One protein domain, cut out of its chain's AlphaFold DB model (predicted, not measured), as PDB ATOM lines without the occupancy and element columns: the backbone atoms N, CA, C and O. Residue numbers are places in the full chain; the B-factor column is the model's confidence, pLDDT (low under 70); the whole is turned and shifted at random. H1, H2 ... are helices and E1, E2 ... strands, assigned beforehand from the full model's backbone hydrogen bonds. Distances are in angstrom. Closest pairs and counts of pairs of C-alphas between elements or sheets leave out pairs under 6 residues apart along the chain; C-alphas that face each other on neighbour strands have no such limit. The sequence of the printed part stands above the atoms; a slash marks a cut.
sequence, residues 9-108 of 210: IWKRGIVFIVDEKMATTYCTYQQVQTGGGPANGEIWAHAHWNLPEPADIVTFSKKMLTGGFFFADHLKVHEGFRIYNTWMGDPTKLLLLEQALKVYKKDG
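AT A GLANCE: This is residues 9 to 108 of the 210 residues of an uncharacterized protein of Pristionchus pacificus (UniProt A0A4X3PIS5). A twisted sheet of five short strands makes the body, and the long helix H2 lies off one end of it, across the direction of E4 and E5, reached by a long loop, residues 72 to 90. The short helix H1 only grazes the sheet; the tip of the hairpin of E2 and E3, residues 19 to 24, and residues 76 to 87 of the long loop stick out. The printed part has 100 residues, with the named elements E1, E2, E3, H1, E4, E5 and H2 along the chain and a mixed sheet in the order E1, E2, E3, E4, E5. The class is mixed, helices and strands, with 43 of the 100 residues in named elements, under half. The whole is only just loose, close to compact, with a radius of gyration of the C-alphas of 15.4 A and spans of 47 by 34 by 20 A.

IN THESE COORDINATES: E1, residues 9 to 11, begins at C-alpha 9 at (76.813, 86.455, 262.914). E2 is residues 14 to 18, 12.3 A long, and E3 is residues 25 to 30, 15.8 A. H1 is residues 45 to 49, 7.7 A. E4, residues 57 to 60, and E5, residues 68 to 71, are each 10.1 A long. H2, residues 91 to 106, is 22.6 A long and ends at C-alpha 106 at (76.130, 53.086, 283.879).

HOW THE PARTS SIT: From edge strand E1 to edge strand E5 the strands' lines turn by 90 degrees. E1, E2 and E3 form a meander, each strand the antiparallel neighbour of the one before. In the hairpin of E1 and E2, N 14 and O 11 are 2.9 A apart, within hydrogen-bond range; in that of E2 and E3, N 15 and O 28 are at 3.1 A. E3 and E4 are parallel, at 12 degrees, with N 29 and O 57 at 2.9 A. E3, H1 and E4 make a strand-helix-strand unit, two parallel neighbour strands with a helix between, and its crossover is right-handed. H1 only grazes the sheet, with residues 45 to 46; the closest C-alphas of E3 and H1, Tyr 29 and His 46, are 7.5 A apart. E4 and E5 are an antiparallel hairpin, with N 60 and O 68 at 2.8 A. H2 is not on the sheet and is apart from H1. In H2 every O i to N i+4 pair is within hydrogen-bond range; in H1 it is 0 of 1, with 2 of 2 O i to N i+3 pairs.

THE WHOLE: The two C-alphas farthest apart, those of Lys 21 and Asp 107, are 49.0 A apart. The printed part has no cut; the links E3 to H1 and E5 to H2 are long. The mean pLDDT of the printed part is 71.2, and residues 9 to 40, 49 and 52 are under 70.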
ATOM      1  N   ILE A   9      78.285  86.518 262.933       30.88
ATOM      2  CA  ILE A   9      76.813  86.455 262.914       30.88
ATOM      3  C   ILE A   9      76.344  85.384 263.903       30.88
ATOM      4  O   ILE A   9      76.666  84.204 263.770       30.88
ATOM      5  N   TRP A  10      75.541  85.800 264.884       30.02
ATOM      6  CA  TRP A  10      74.907  84.916 265.863       30.02
ATOM      7  C   TRP A  10      73.491  84.536 265.411       30.02
ATOM      8  O   TRP A  10      72.596  85.382 265.377       30.02
ATOM      9  N   LYS A  11      73.247  83.251 265.127       32.56
ATOM     10  CA  LYS A  11      71.888  82.705 264.957       32.56
ATOM     11  C   LYS A  11      71.758  81.382 265.701       32.56
ATOM     12  O   LYS A  11      72.498  80.449 265.434       32.56
ATOM     13  N   ARG A  12      70.786  81.282 266.617       37.56
ATOM     14  CA  ARG A  12      70.386  80.018 267.279       37.56
ATOM     15  C   ARG A  12      71.531  79.251 267.980       37.56
ATOM     16  O   ARG A  12      71.476  78.035 268.077       37.56
ATOM     17  N   GLY A  13      72.554  79.949 268.485       37.72
ATOM     18  CA  GLY A  13      73.723  79.318 269.121       37.72
ATOM     19  C   GLY A  13      74.790  78.802 268.144       37.72
ATOM     20  O   GLY A  13      75.733  78.144 268.576       37.72
ATOM     21  N   ILE A  14      74.647  79.115 266.854       41.44
ATOM     22  CA  ILE A  14      75.620  78.860 265.790       41.44
ATOM     23  C   ILE A  14      76.448  80.129 265.596       41.44
ATOM     24  O   ILE A  14      75.889  81.229 265.508       41.44
ATOM     25  N   VAL A  15      77.769  79.964 265.546       41.84
ATOM     26  CA  VAL A  15      78.699  81.031 265.185       41.84
ATOM     27  C   VAL A  15      79.148  80.779 263.751       41.84
ATOM     28  O   VAL A  15      79.866  79.816 263.478       41.84
ATOM     29  N   PHE A  16      78.708  81.640 262.836       36.41
ATOM     30  CA  PHE A  16      79.223  81.667 261.471       36.41
ATOM     31  C   PHE A  16      80.452  82.571 261.443       36.41
ATOM     32  O   PHE A  16      80.355  83.750 261.798       36.41
ATOM     33  N   ILE A  17      81.595  82.013 261.049       36.94
ATOM     34  CA  ILE A  17      82.770  82.796 260.670       36.94
ATOM     35  C   ILE A  17      82.730  82.884 259.146       36.94
ATOM     36  O   ILE A  17      82.856  81.867 258.464       36.94
ATOM     37  N   VAL A  18      82.489  84.089 258.630       32.69
ATOM     38  CA  VAL A  18      82.533  84.380 257.194       32.69
ATOM     39  C   VAL A  18      83.845  85.108 256.928       32.69
ATOM     40  O   VAL A  18      84.020  86.236 257.386       32.69
ATOM     41  N   ASP A  19      84.777  84.463 256.227       31.41
ATOM     42  CA  ASP A  19      85.951  85.153 255.689       31.41
ATOM     43  C   ASP A  19      85.559  85.804 254.354       31.41
ATOM     44  O   ASP A  19      85.145  85.132 253.413       31.41
ATOM     45  N   GLU A  20      85.649  87.130 254.263       31.36
ATOM     46  CA  GLU A  20      85.286  87.875 253.050       31.36
ATOM     47  C   GLU A  20      86.291  87.685 251.899       31.36
ATOM     48  O   GLU A  20      86.005  88.082 250.770       31.36
ATOM     49  N   LYS A  21      87.461  87.072 252.142       33.28
ATOM     50  CA  LYS A  21      88.504  86.885 251.115       33.28
ATOM     51  C   LYS A  21      88.508  85.510 250.454       33.28
ATOM     52  O   LYS A  21      89.122  85.352 249.401       33.28
ATOM     53  N   MET A  22      87.792  84.544 251.015       31.73
ATOM     54  CA  MET A  22      87.484  83.263 250.383       31.73
ATOM     55  C   MET A  22      86.057  82.925 250.771       31.73
ATOM     56  O   MET A  22      85.798  82.762 251.952       31.73
ATOM     57  N   ALA A  23      85.135  82.831 249.812       28.44
ATOM     58  CA  ALA A  23      83.718  82.547 250.054       28.44
ATOM     59  C   ALA A  23      83.488  81.115 250.592       28.44
ATOM     60  O   ALA A  23      82.851  80.286 249.952       28.44
ATOM     61  N   THR A  24      84.037  80.812 251.766       36.72
ATOM     62  CA  THR A  24      83.882  79.572 252.517       36.72
ATOM     63  C   THR A  24      83.279  79.962 253.856       36.72
ATOM     64  O   THR A  24      83.899  80.649 254.665       36.72
ATOM     65  N   THR A  25      82.018  79.596 254.055       41.41
ATOM     66  CA  THR A  25      81.336  79.783 255.337       41.41
ATOM     67  C   THR A  25      81.613  78.553 256.183       41.41
ATOM     68  O   THR A  25      81.211  77.467 255.786       41.41
ATOM     69  N   TYR A  26      82.263  78.722 257.337       46.47
ATOM     70  CA  TYR A  26      82.447  77.628 258.292       46.47
ATOM     71  C   TYR A  26      81.347  77.647 259.355       46.47
ATOM     72  O   TYR A  26      81.108  78.667 260.017       46.47
ATOM     73  N   CYS A  27      80.698  76.503 259.555       45.69
ATOM     74  CA  CYS A  27      79.719  76.286 260.611       45.69
ATOM     75  C   CYS A  27      80.422  75.850 261.902       45.69
ATOM     76  O   CYS A  27      80.793  74.685 262.071       45.69
ATOM     77  N   THR A  28      80.583  76.784 262.848       49.62
ATOM     78  CA  THR A  28      81.208  76.498 264.149       49.62
ATOM     79  C   THR A  28      80.187  76.441 265.290       49.62
ATOM     80  O   THR A  28      79.309  77.303 265.419       49.62
ATOM     81  N   TYR A  29      80.319  75.439 266.167       52.31
ATOM     82  CA  TYR A  29      79.465  75.272 267.349       52.31
ATOM     83  C   TYR A  29      80.260  75.420 268.637       52.31
ATOM     84  O   TYR A  29      81.180  74.649 268.914       52.31
ATOM     85  N   GLN A  30      79.832  76.360 269.479       48.91
ATOM     86  CA  GLN A  30      80.405  76.587 270.805       48.91
ATOM     87  C   GLN A  30      79.653  75.768 271.861       48.91
ATOM     88  O   GLN A  30      78.738  76.260 272.521       48.91
ATOM     89  N   GLN A  31      80.047  74.507 272.054       53.91
ATOM     90  CA  GLN A  31      79.377  73.587 272.985       53.91
ATOM     91  C   GLN A  31      79.960  73.634 274.406       53.91
ATOM     92  O   GLN A  31      79.647  72.797 275.248       53.91
ATOM     93  N   VAL A  32      80.764  74.651 274.727       52.56
ATOM     94  CA  VAL A  32      81.367  74.835 276.056       52.56
ATOM     95  C   VAL A  32      80.316  74.859 277.177       52.56
ATOM     96  O   VAL A  32      80.574  74.344 278.260       52.56
ATOM     97  N   GLN A  33      79.136  75.454 276.963       54.59
ATOM     98  CA  GLN A  33      78.075  75.510 277.987       54.59
ATOM     99  C   GLN A  33      76.960  74.477 277.790       54.59
ATOM    100  O   GLN A  33      76.416  73.973 278.779       54.59
ATOM    101  N   THR A  34      76.616  74.201 276.535       57.75
ATOM    102  CA  THR A  34      75.483  73.364 276.114       57.75
ATOM    103  C   THR A  34      75.856  71.896 275.930       57.75
ATOM    104  O   THR A  34      74.980  71.040 276.019       57.75
ATOM    105  N   GLY A  35      77.141  71.597 275.728       57.62
ATOM    106  CA  GLY A  35      77.665  70.240 275.657       57.62
ATOM    107  C   GLY A  35      77.715  69.545 277.019       57.62
ATOM    108  O   GLY A  35      77.632  70.174 278.082       57.62
ATOM    109  N   GLY A  36      77.859  68.223 276.970       65.06
ATOM    110  CA  GLY A  36      77.913  67.334 278.126       65.06
ATOM    111  C   GLY A  36      76.551  66.828 278.610       65.06
ATOM    112  O   GLY A  36      76.434  66.496 279.786       65.06
ATOM    113  N   GLY A  37      75.512  66.805 277.765       69.69
ATOM    114  CA  GLY A  37      74.235  66.151 278.098       69.69
ATOM    115  C   GLY A  37      73.060  66.971 278.656       69.69
ATOM    116  O   GLY A  37      71.927  66.511 278.519       69.69
ATOM    117  N   PRO A  38      73.219  68.153 279.290       62.00
ATOM    118  CA  PRO A  38      72.154  68.712 280.132       62.00
ATOM    119  C   PRO A  38      70.992  69.333 279.345       62.00
ATOM    120  O   PRO A  38      69.949  69.618 279.929       62.00
ATOM    121  N   ALA A  39      71.173  69.618 278.053       62.91
ATOM    122  CA  ALA A  39      70.173  70.326 277.262       62.91
ATOM    123  C   ALA A  39      69.063  69.391 276.765       62.91
ATOM    124  O   ALA A  39      67.896  69.711 276.885       62.91
ATOM    125  N   ASN A  40      69.384  68.223 276.224       68.69
ATOM    126  CA  ASN A  40      68.394  67.361 275.564       68.69
ATOM    127  C   ASN A  40      68.635  65.864 275.803       68.69
ATOM    128  O   ASN A  40      68.001  65.035 275.155       68.69
ATOM    129  N   GLY A  41      69.559  65.519 276.704       72.25
ATOM    130  CA  GLY A  41      70.025  64.147 276.877       72.25
ATOM    131  C   GLY A  41      70.955  63.664 275.766       72.25
ATOM    132  O   GLY A  41      71.327  62.499 275.753       72.25
ATOM    133  N   GLU A  42      71.390  64.534 274.859       81.38
ATOM    134  CA  GLU A  42      72.479  64.235 273.934       81.38
ATOM    135  C   GLU A  42      73.752  64.922 274.416       81.38
ATOM    136  O   GLU A  42      73.723  66.015 274.989       81.38
ATOM    137  N   ILE A  43      74.903  64.292 274.171       80.31
ATOM    138  CA  ILE A  43      76.200  64.853 274.575       80.31
ATOM    139  C   ILE A  43      76.405  66.235 273.942       80.31
ATOM    140  O   ILE A  43      76.930  67.135 274.600       80.31
ATOM    141  N   TRP A  44      75.941  66.430 272.707       80.75
ATOM    142  CA  TRP A  44      76.058  67.689 271.986       80.75
ATOM    143  C   TRP A  44      74.689  68.253 271.640       80.75
ATOM    144  O   TRP A  44      73.918  67.621 270.929       80.75
ATOM    145  N   ALA A  45      74.416  69.490 272.057       73.56
ATOM    146  CA  ALA A  45      73.115  70.105 271.815       73.56
ATOM    147  C   ALA A  45      72.813  70.338 270.324       73.56
ATOM    148  O   ALA A  45      71.650  70.486 269.964       73.56
ATOM    149  N   HIS A  46      73.831  70.378 269.450       71.94
ATOM    150  CA  HIS A  46      73.607  70.580 268.016       71.94
ATOM    151  C   HIS A  46      72.902  69.404 267.337       71.94
ATOM    152  O   HIS A  46      72.231  69.622 266.330       71.94
ATOM    153  N   ALA A  47      72.986  68.196 267.903       72.00
ATOM    154  CA  ALA A  47      72.253  67.042 267.394       72.00
ATOM    155  C   ALA A  47      70.723  67.226 267.525       72.00
ATOM    156  O   ALA A  47      69.974  66.737 266.682       72.00
ATOM    157  N   HIS A  48      70.258  68.095 268.436       71.06
ATOM    158  CA  HIS A  48      68.851  68.497 268.516       71.06
ATOM    159  C   HIS A  48      68.335  69.210 267.261       71.06
ATOM    160  O   HIS A  48      67.156  69.113 266.930       71.06
ATOM    161  N   TRP A  49      69.189  69.996 266.598       67.94
ATOM    162  CA  TRP A  49      68.759  70.882 265.515       67.94
ATOM    163  C   TRP A  49      68.650  70.180 264.161       67.94
ATOM    164  O   TRP A  49      68.213  70.830 263.215       67.94
ATOM    165  N   ASN A  50      69.015  68.891 264.087       70.62
ATOM    166  CA  ASN A  50      68.945  68.033 262.899       70.62
ATOM    167  C   ASN A  50      69.311  68.779 261.606       70.62
ATOM    168  O   ASN A  50      68.512  68.896 260.674       70.62
ATOM    169  N   LEU A  51      70.491  69.398 261.618       71.31
ATOM    170  CA  LEU A  51      70.924  70.272 260.541       71.31
ATOM    171  C   LEU A  51      71.299  69.450 259.303       71.31
ATOM    172  O   LEU A  51      71.788  68.331 259.449       71.31
ATOM    173  N   PRO A  52      71.066  69.995 258.094       69.25
ATOM    174  CA  PRO A  52      71.311  69.271 256.848       69.25
ATOM    175  C   PRO A  52      72.793  68.947 256.636       69.25
ATOM    176  O   PRO A  52      73.111  67.952 255.993       69.25
ATOM    177  N   GLU A  53      73.683  69.762 257.201       74.12
ATOM    178  CA  GLU A  53      75.129  69.592 257.110       74.12
ATOM    179  C   GLU A  53      75.742  69.449 258.511       74.12
ATOM    180  O   GLU A  53      75.284  70.104 259.461       74.12
ATOM    181  N   PRO A  54      76.760  68.582 258.669       73.38
ATOM    182  CA  PRO A  54      77.483  68.442 259.923       73.38
ATOM    183  C   PRO A  54      78.305  69.700 260.229       73.38
ATOM    184  O   PRO A  54      78.623  70.501 259.358       73.38
ATOM    185  N   ALA A  55      78.672  69.863 261.497       76.94
ATOM    186  CA  ALA A  55      79.525  70.959 261.933       76.94
ATOM    187  C   ALA A  55      80.950  70.844 261.374       76.94
ATOM    188  O   ALA A  55      81.579  69.794 261.519       76.94
ATOM    189  N   ASP A  56      81.498  71.951 260.875       81.81
ATOM    190  CA  ASP A  56      82.895  72.007 260.444       81.81
ATOM    191  C   ASP A  56      83.844  72.015 261.634       81.81
ATOM    192  O   ASP A  56      84.884  71.369 261.601       81.81
ATOM    193  N   ILE A  57      83.489  72.741 262.701       82.75
ATOM    194  CA  ILE A  57      84.252  72.774 263.951       82.75
ATOM    195  C   ILE A  57      83.297  72.752 265.148       82.75
ATOM    196  O   ILE A  57      82.371  73.560 265.249       82.75
ATOM    197  N   VAL A  58      83.562  71.877 266.118       79.44
ATOM    198  CA  VAL A  58      82.837  71.826 267.397       79.44
ATOM    199  C   VAL A  58      83.817  72.018 268.538       79.44
ATOM    200  O   VAL A  58      84.661  71.159 268.763       79.44
ATOM    201  N   THR A  59      83.684  73.099 269.305       83.50
ATOM    202  CA  THR A  59      84.510  73.336 270.497       83.50
ATOM    203  C   THR A  59      83.818  72.820 271.761       83.50
ATOM    204  O   THR A  59      82.598  72.922 271.918       83.50
ATOM    205  N   PHE A  60      84.593  72.285 272.703       83.38
ATOM    206  CA  PHE A  60      84.094  71.744 273.967       83.38
ATOM    207  C   PHE A  60      85.019  72.079 275.140       83.38
ATOM    208  O   PHE A  60      86.202  72.347 274.959       83.38
ATOM    209  N   SER A  61      84.462  72.110 276.355       84.56
ATOM    210  CA  SER A  61      85.188  72.332 277.615       84.56
ATOM    211  C   SER A  61      84.265  72.011 278.809       84.56
ATOM    212  O   SER A  61      83.378  71.166 278.689       84.56
ATOM    213  N   LYS A  62      84.426  72.696 279.950       86.31
ATOM    214  CA  LYS A  62      83.576  72.647 281.155       86.31
ATOM    215  C   LYS A  62      83.212  71.222 281.578       86.31
ATOM    216  O   LYS A  62      84.014  70.568 282.230       86.31
ATOM    217  N   LYS A  63      82.018  70.734 281.211       84.69
ATOM    218  CA  LYS A  63      81.525  69.399 281.602       84.69
ATOM    219  C   LYS A  63      82.383  68.260 281.054       84.69
ATOM    220  O   LYS A  63      82.392  67.187 281.639       84.69
ATOM    221  N   MET A  64      83.133  68.521 279.987       84.81
ATOM    222  CA  MET A  64      84.076  67.573 279.402       84.81
ATOM    223  C   MET A  64      85.437  67.556 280.113       84.81
ATOM    224  O   MET A  64      86.322  66.844 279.668       84.81
ATOM    225  N   LEU A  65      85.625  68.332 281.193       85.56
ATOM    226  CA  LEU A  65      86.836  68.441 282.033       85.56
ATOM    227  C   LEU A  65      88.114  68.930 281.330       85.56
ATOM    228  O   LEU A  65      88.983  69.515 281.970       85.56
ATOM    229  N   THR A  66      88.207  68.761 280.018       86.00
ATOM    230  CA  THR A  66      89.267  69.246 279.146       86.00
ATOM    231  C   THR A  66      88.678  70.105 278.033       86.00
ATOM    232  O   THR A  66      87.525  69.922 277.635       86.00
ATOM    233  N   GLY A  67      89.456  71.085 277.577       84.81
ATOM    234  CA  GLY A  67      89.103  71.957 276.463       84.81
ATOM    235  C   GLY A  67      89.659  71.414 275.154       84.81
ATOM    236  O   GLY A  67      90.805  70.975 275.112       84.81
ATOM    237  N   GLY A  68      88.871  71.471 274.089       85.50
ATOM    238  CA  GLY A  68      89.304  71.009 272.779       85.50
ATOM    239  C   GLY A  68      88.311  71.357 271.687       85.50
ATOM    240  O   GLY A  68      87.320  72.057 271.918       85.50
ATOM    241  N   PHE A  69      88.591  70.866 270.489       86.31
ATOM    242  CA  PHE A  69      87.698  70.987 269.354       86.31
ATOM    243  C   PHE A  69      87.794  69.759 268.450       86.31
ATOM    244  O   PHE A  69      88.846  69.131 268.355       86.31
ATOM    245  N   PHE A  70      86.683  69.427 267.805       82.69
ATOM    246  CA  PHE A  70      86.630  68.540 266.648       82.69
ATOM    247  C   PHE A  70      86.583  69.406 265.396       82.69
ATOM    248  O   PHE A  70      86.004  70.492 265.443       82.69
ATOM    249  N   PHE A  71      87.168  68.935 264.302       85.94
ATOM    250  CA  PHE A  71      87.094  69.584 262.999       85.94
ATOM    251  C   PHE A  71      86.788  68.548 261.914       85.94
ATOM    252  O   PHE A  71      87.140  67.376 262.068       85.94
ATOM    253  N   ALA A  72      86.121  68.969 260.844       85.38
ATOM    254  CA  ALA A  72      85.826  68.136 259.686       85.38
ATOM    255  C   ALA A  72      87.103  67.791 258.903       85.38
ATOM    256  O   ALA A  72      88.076  68.541 258.921       85.38
ATOM    257  N   ASP A  73      87.095  66.678 258.167       85.88
ATOM    258  CA  ASP A  73      88.295  66.173 257.483       85.88
ATOM    259  C   ASP A  73      88.921  67.183 256.509       85.88
ATOM    260  O   ASP A  73      90.144  67.259 256.408       85.88
ATOM    261  N   HIS A  74      88.108  68.013 255.848       86.19
ATOM    262  CA  HIS A  74      88.599  69.048 254.931       86.19
ATOM    263  C   HIS A  74      89.325  70.208 255.640       86.19
ATOM    264  O   HIS A  74      89.997  70.998 254.984       86.19
ATOM    265  N   LEU A  75      89.214  70.308 256.970       86.00
ATOM    266  CA  LEU A  75      89.919  71.273 257.819       86.00
ATOM    267  C   LEU A  75      91.159  70.688 258.497       86.00
ATOM    268  O   LEU A  75      91.784  71.340 259.339       86.00
ATOM    269  N   LYS A  76      91.520  69.446 258.170       85.81
ATOM    270  CA  LYS A  76      92.664  68.782 258.778       85.81
ATOM    271  C   LYS A  76      93.965  69.473 258.388       85.81
ATOM    272  O   LYS A  76      94.341  69.536 257.224       85.81
ATOM    273  N   VAL A  77      94.684  69.938 259.402       85.69
ATOM    274  CA  VAL A  77      96.030  70.485 259.237       85.69
ATOM    275  C   VAL A  77      97.020  69.333 259.075       85.69
ATOM    276  O   VAL A  77      97.018  68.393 259.876       85.69
ATOM    277  N   HIS A  78      97.853  69.391 258.037       86.38
ATOM    278  CA  HIS A  78      98.813  68.332 257.718       86.38
ATOM    279  C   HIS A  78     100.184  68.566 258.361       86.38
ATOM    280  O   HIS A  78     100.946  67.620 258.555       86.38
ATOM    281  N   GLU A  79     100.499  69.808 258.721       90.12
ATOM    282  CA  GLU A  79     101.771  70.168 259.331       90.12
ATOM    283  C   GLU A  79     101.734  70.045 260.859       90.12
ATOM    284  O   GLU A  79     100.818  70.526 261.534       90.12
ATOM    285  N   GLY A  80     102.780  69.435 261.422       84.31
ATOM    286  CA  GLY A  80     102.958  69.329 262.869       84.31
ATOM    287  C   GLY A  80     103.112  70.694 263.550       84.31
ATOM    288  O   GLY A  80     103.537  71.669 262.939       84.31
ATOM    289  N   PHE A  81     102.777  70.755 264.844       80.56
ATOM    290  CA  PHE A  81     102.955  71.930 265.716       80.56
ATOM    291  C   PHE A  81     102.210  73.215 265.315       80.56
ATOM    292  O   PHE A  81     102.389  74.248 265.957       80.56
ATOM    293  N   ARG A  82     101.312  73.167 264.327       84.31
ATOM    294  CA  ARG A  82     100.439  74.302 263.974       84.31
ATOM    295  C   ARG A  82      99.474  74.689 265.097       84.31
ATOM    296  O   ARG A  82      99.129  75.858 265.230       84.31
ATOM    297  N   ILE A  83      99.051  73.713 265.901       81.94
ATOM    298  CA  ILE A  83      98.192  73.904 267.072       81.94
ATOM    299  C   ILE A  83      98.827  73.131 268.227       81.94
ATOM    300  O   ILE A  83      98.730  71.907 268.287       81.94
ATOM    301  N   TYR A  84      99.528  73.842 269.109       80.06
ATOM    302  CA  TYR A  84     100.272  73.256 270.222       80.06
ATOM    303  C   TYR A  84     100.214  74.147 271.470       80.06
ATOM    304  O   TYR A  84     100.252  75.374 271.369       80.06
ATOM    305  N   ASN A  85     100.163  73.534 272.655       80.19
ATOM    306  CA  ASN A  85     100.526  74.166 273.919       80.19
ATOM    307  C   ASN A  85     101.136  73.130 274.880       80.19
ATOM    308  O   ASN A  85     100.901  71.930 274.739       80.19
ATOM    309  N   THR A  86     101.892  73.604 275.873       81.56
ATOM    310  CA  THR A  86     102.660  72.783 276.831       81.56
ATOM    311  C   THR A  86     101.823  71.765 277.611       81.56
ATOM    312  O   THR A  86     102.345  70.737 278.027       81.56
ATOM    313  N   TRP A  87     100.534  72.041 277.816       77.69
ATOM    314  CA  TRP A  87      99.640  71.256 278.673       77.69
ATOM    315  C   TRP A  87      98.500  70.593 277.885       77.69
ATOM    316  O   TRP A  87      97.478  70.212 278.468       77.69
ATOM    317  N   MET A  88      98.632  70.479 276.556       78.12
ATOM    318  CA  MET A  88      97.620  69.833 275.720       78.12
ATOM    319  C   MET A  88      97.449  68.376 276.133       78.12
ATOM    320  O   MET A  88      98.406  67.611 276.149       78.12
ATOM    321  N   GLY A  89      96.204  67.990 276.416       71.56
ATOM    322  CA  GLY A  89      95.873  66.598 276.700       71.56
ATOM    323  C   GLY A  89      96.341  66.104 278.069       71.56
ATOM    324  O   GLY A  89      96.749  64.954 278.160       71.56
ATOM    325  N   ASP A  90      96.261  66.947 279.110       86.00
ATOM    326  CA  ASP A  90      96.482  66.570 280.520       86.00
ATOM    327  C   ASP A  90      95.915  65.163 280.831       86.00
ATOM    328  O   ASP A  90      94.685  64.999 280.908       86.00
ATOM    329  N   PRO A  91      96.785  64.146 281.018       87.75
ATOM    330  CA  PRO A  91      96.362  62.758 281.187       87.75
ATOM    331  C   PRO A  91      95.440  62.558 282.389       87.75
ATOM    332  O   PRO A  91      94.532  61.727 282.347       87.75
ATOM    333  N   THR A  92      95.611  63.359 283.443       91.06
ATOM    334  CA  THR A  92      94.787  63.277 284.652       91.06
ATOM    335  C   THR A  92      93.342  63.647 284.337       91.06
ATOM    336  O   THR A  92      92.409  62.955 284.744       91.06
ATOM    337  N   LYS A  93      93.135  64.711 283.552       89.56
ATOM    338  CA  LYS A  93      91.792  65.136 283.125       89.56
ATOM    339  C   LYS A  93      91.144  64.125 282.190       89.56
ATOM    340  O   LYS A  93      89.932  63.943 282.267       89.56
ATOM    341  N   LEU A  94      91.930  63.459 281.343       89.00
ATOM    342  CA  LEU A  94      91.427  62.404 280.461       89.00
ATOM    343  C   LEU A  94      90.944  61.186 281.255       89.00
ATOM    344  O   LEU A  94      89.836  60.717 281.007       89.00
ATOM    345  N   LEU A  95      91.707  60.739 282.256       92.69
ATOM    346  CA  LEU A  95      91.291  59.652 283.150       92.69
ATOM    347  C   LEU A  95      90.010  60.010 283.916       92.69
ATOM    348  O   LEU A  95      89.083  59.204 283.995       92.69
ATOM    349  N   LEU A  96      89.914  61.237 284.439       93.31
ATOM    350  CA  LEU A  96      88.703  61.711 285.115       93.31
ATOM    351  C   LEU A  96      87.497  61.765 284.168       93.31
ATOM    352  O   LEU A  96      86.400  61.348 284.546       93.31
ATOM    353  N   LEU A  97      87.690  62.246 282.936       90.56
ATOM    354  CA  LEU A  97      86.631  62.297 281.930       90.56
ATOM    355  C   LEU A  97      86.160  60.890 281.559       90.56
ATOM    356  O   LEU A  97      84.957  60.655 281.478       90.56
ATOM    357  N   GLU A  98      87.083  59.947 281.378       92.12
ATOM    358  CA  GLU A  98      86.753  58.553 281.088       92.12
ATOM    359  C   GLU A  98      85.860  57.956 282.186       92.12
ATOM    360  O   GLU A  98      84.837  57.333 281.892       92.12
ATOM    361  N   GLN A  99      86.191  58.193 283.460       94.75
ATOM    362  CA  GLN A  99      85.369  57.730 284.580       94.75
ATOM    363  C   GLN A  99      84.005  58.425 284.622       94.75
ATOM    364  O   GLN A  99      82.988  57.761 284.831       94.75
ATOM    365  N   ALA A 100      83.941  59.730 284.348       91.31
ATOM    366  CA  ALA A 100      82.670  60.443 284.242       91.31
ATOM    367  C   ALA A 100      81.778  59.851 283.134       91.31
ATOM    368  O   ALA A 100      80.595  59.603 283.364       91.31
ATOM    369  N   LEU A 101      82.341  59.539 281.963       90.38
ATOM    370  CA  LEU A 101      81.612  58.915 280.853       90.38
ATOM    371  C   LEU A 101      81.143  57.488 281.185       90.38
ATOM    372  O   LEU A 101      80.037  57.100 280.796       90.38
ATOM    373  N   LYS A 102      81.925  56.718 281.953       93.19
ATOM    374  CA  LYS A 102      81.484  55.413 282.481       93.19
ATOM    375  C   LYS A 102      80.254  55.565 283.374       93.19
ATOM    376  O   LYS A 102      79.302  54.806 283.210       93.19
ATOM    377  N   VAL A 103      80.231  56.571 284.252       93.44
ATOM    378  CA  VAL A 103      79.064  56.882 285.097       93.44
ATOM    379  C   VAL A 103      77.868  57.332 284.253       93.44
ATOM    380  O   VAL A 103      76.759  56.856 284.485       93.44
ATOM    381  N   TYR A 104      78.076  58.164 283.224       90.81
ATOM    382  CA  TYR A 104      76.998  58.588 282.313       90.81
ATOM    383  C   TYR A 104      76.264  57.384 281.724       90.81
ATOM    384  O   TYR A 104      75.032  57.367 281.696       90.81
ATOM    385  N   LYS A 105      77.032  56.386 281.268       90.31
ATOM    386  CA  LYS A 105      76.502  55.169 280.654       90.31
ATOM    387  C   LYS A 105      75.884  54.229 281.687       90.31
ATOM    388  O   LYS A 105      74.778  53.751 281.466       90.31
ATOM    389  N   LYS A 106      76.577  53.985 282.805       95.25
ATOM    390  CA  LYS A 106      76.130  53.086 283.879       95.25
ATOM    391  C   LYS A 106      74.793  53.527 284.477       95.25
ATOM    392  O   LYS A 106      73.905  52.699 284.642       95.25
ATOM    393  N   ASP A 107      74.650  54.819 284.764       93.69
ATOM    394  CA  ASP A 107      73.493  55.349 285.491       93.69
ATOM    395  C   ASP A 107      72.407  55.908 284.550       93.69
ATOM    396  O   ASP A 107      71.406  56.466 285.013       93.69
ATOM    397  N   GLY A 108      72.600  55.796 283.229       92.81
ATOM    398  CA  GLY A 108      71.653  56.283 282.222       92.81
ATOM    399  C   GLY A 108      71.379  57.786 282.327       92.81
ATOM    400  O   GLY A 108      70.247  58.227 282.132       92.81
TER     401      GLY A 108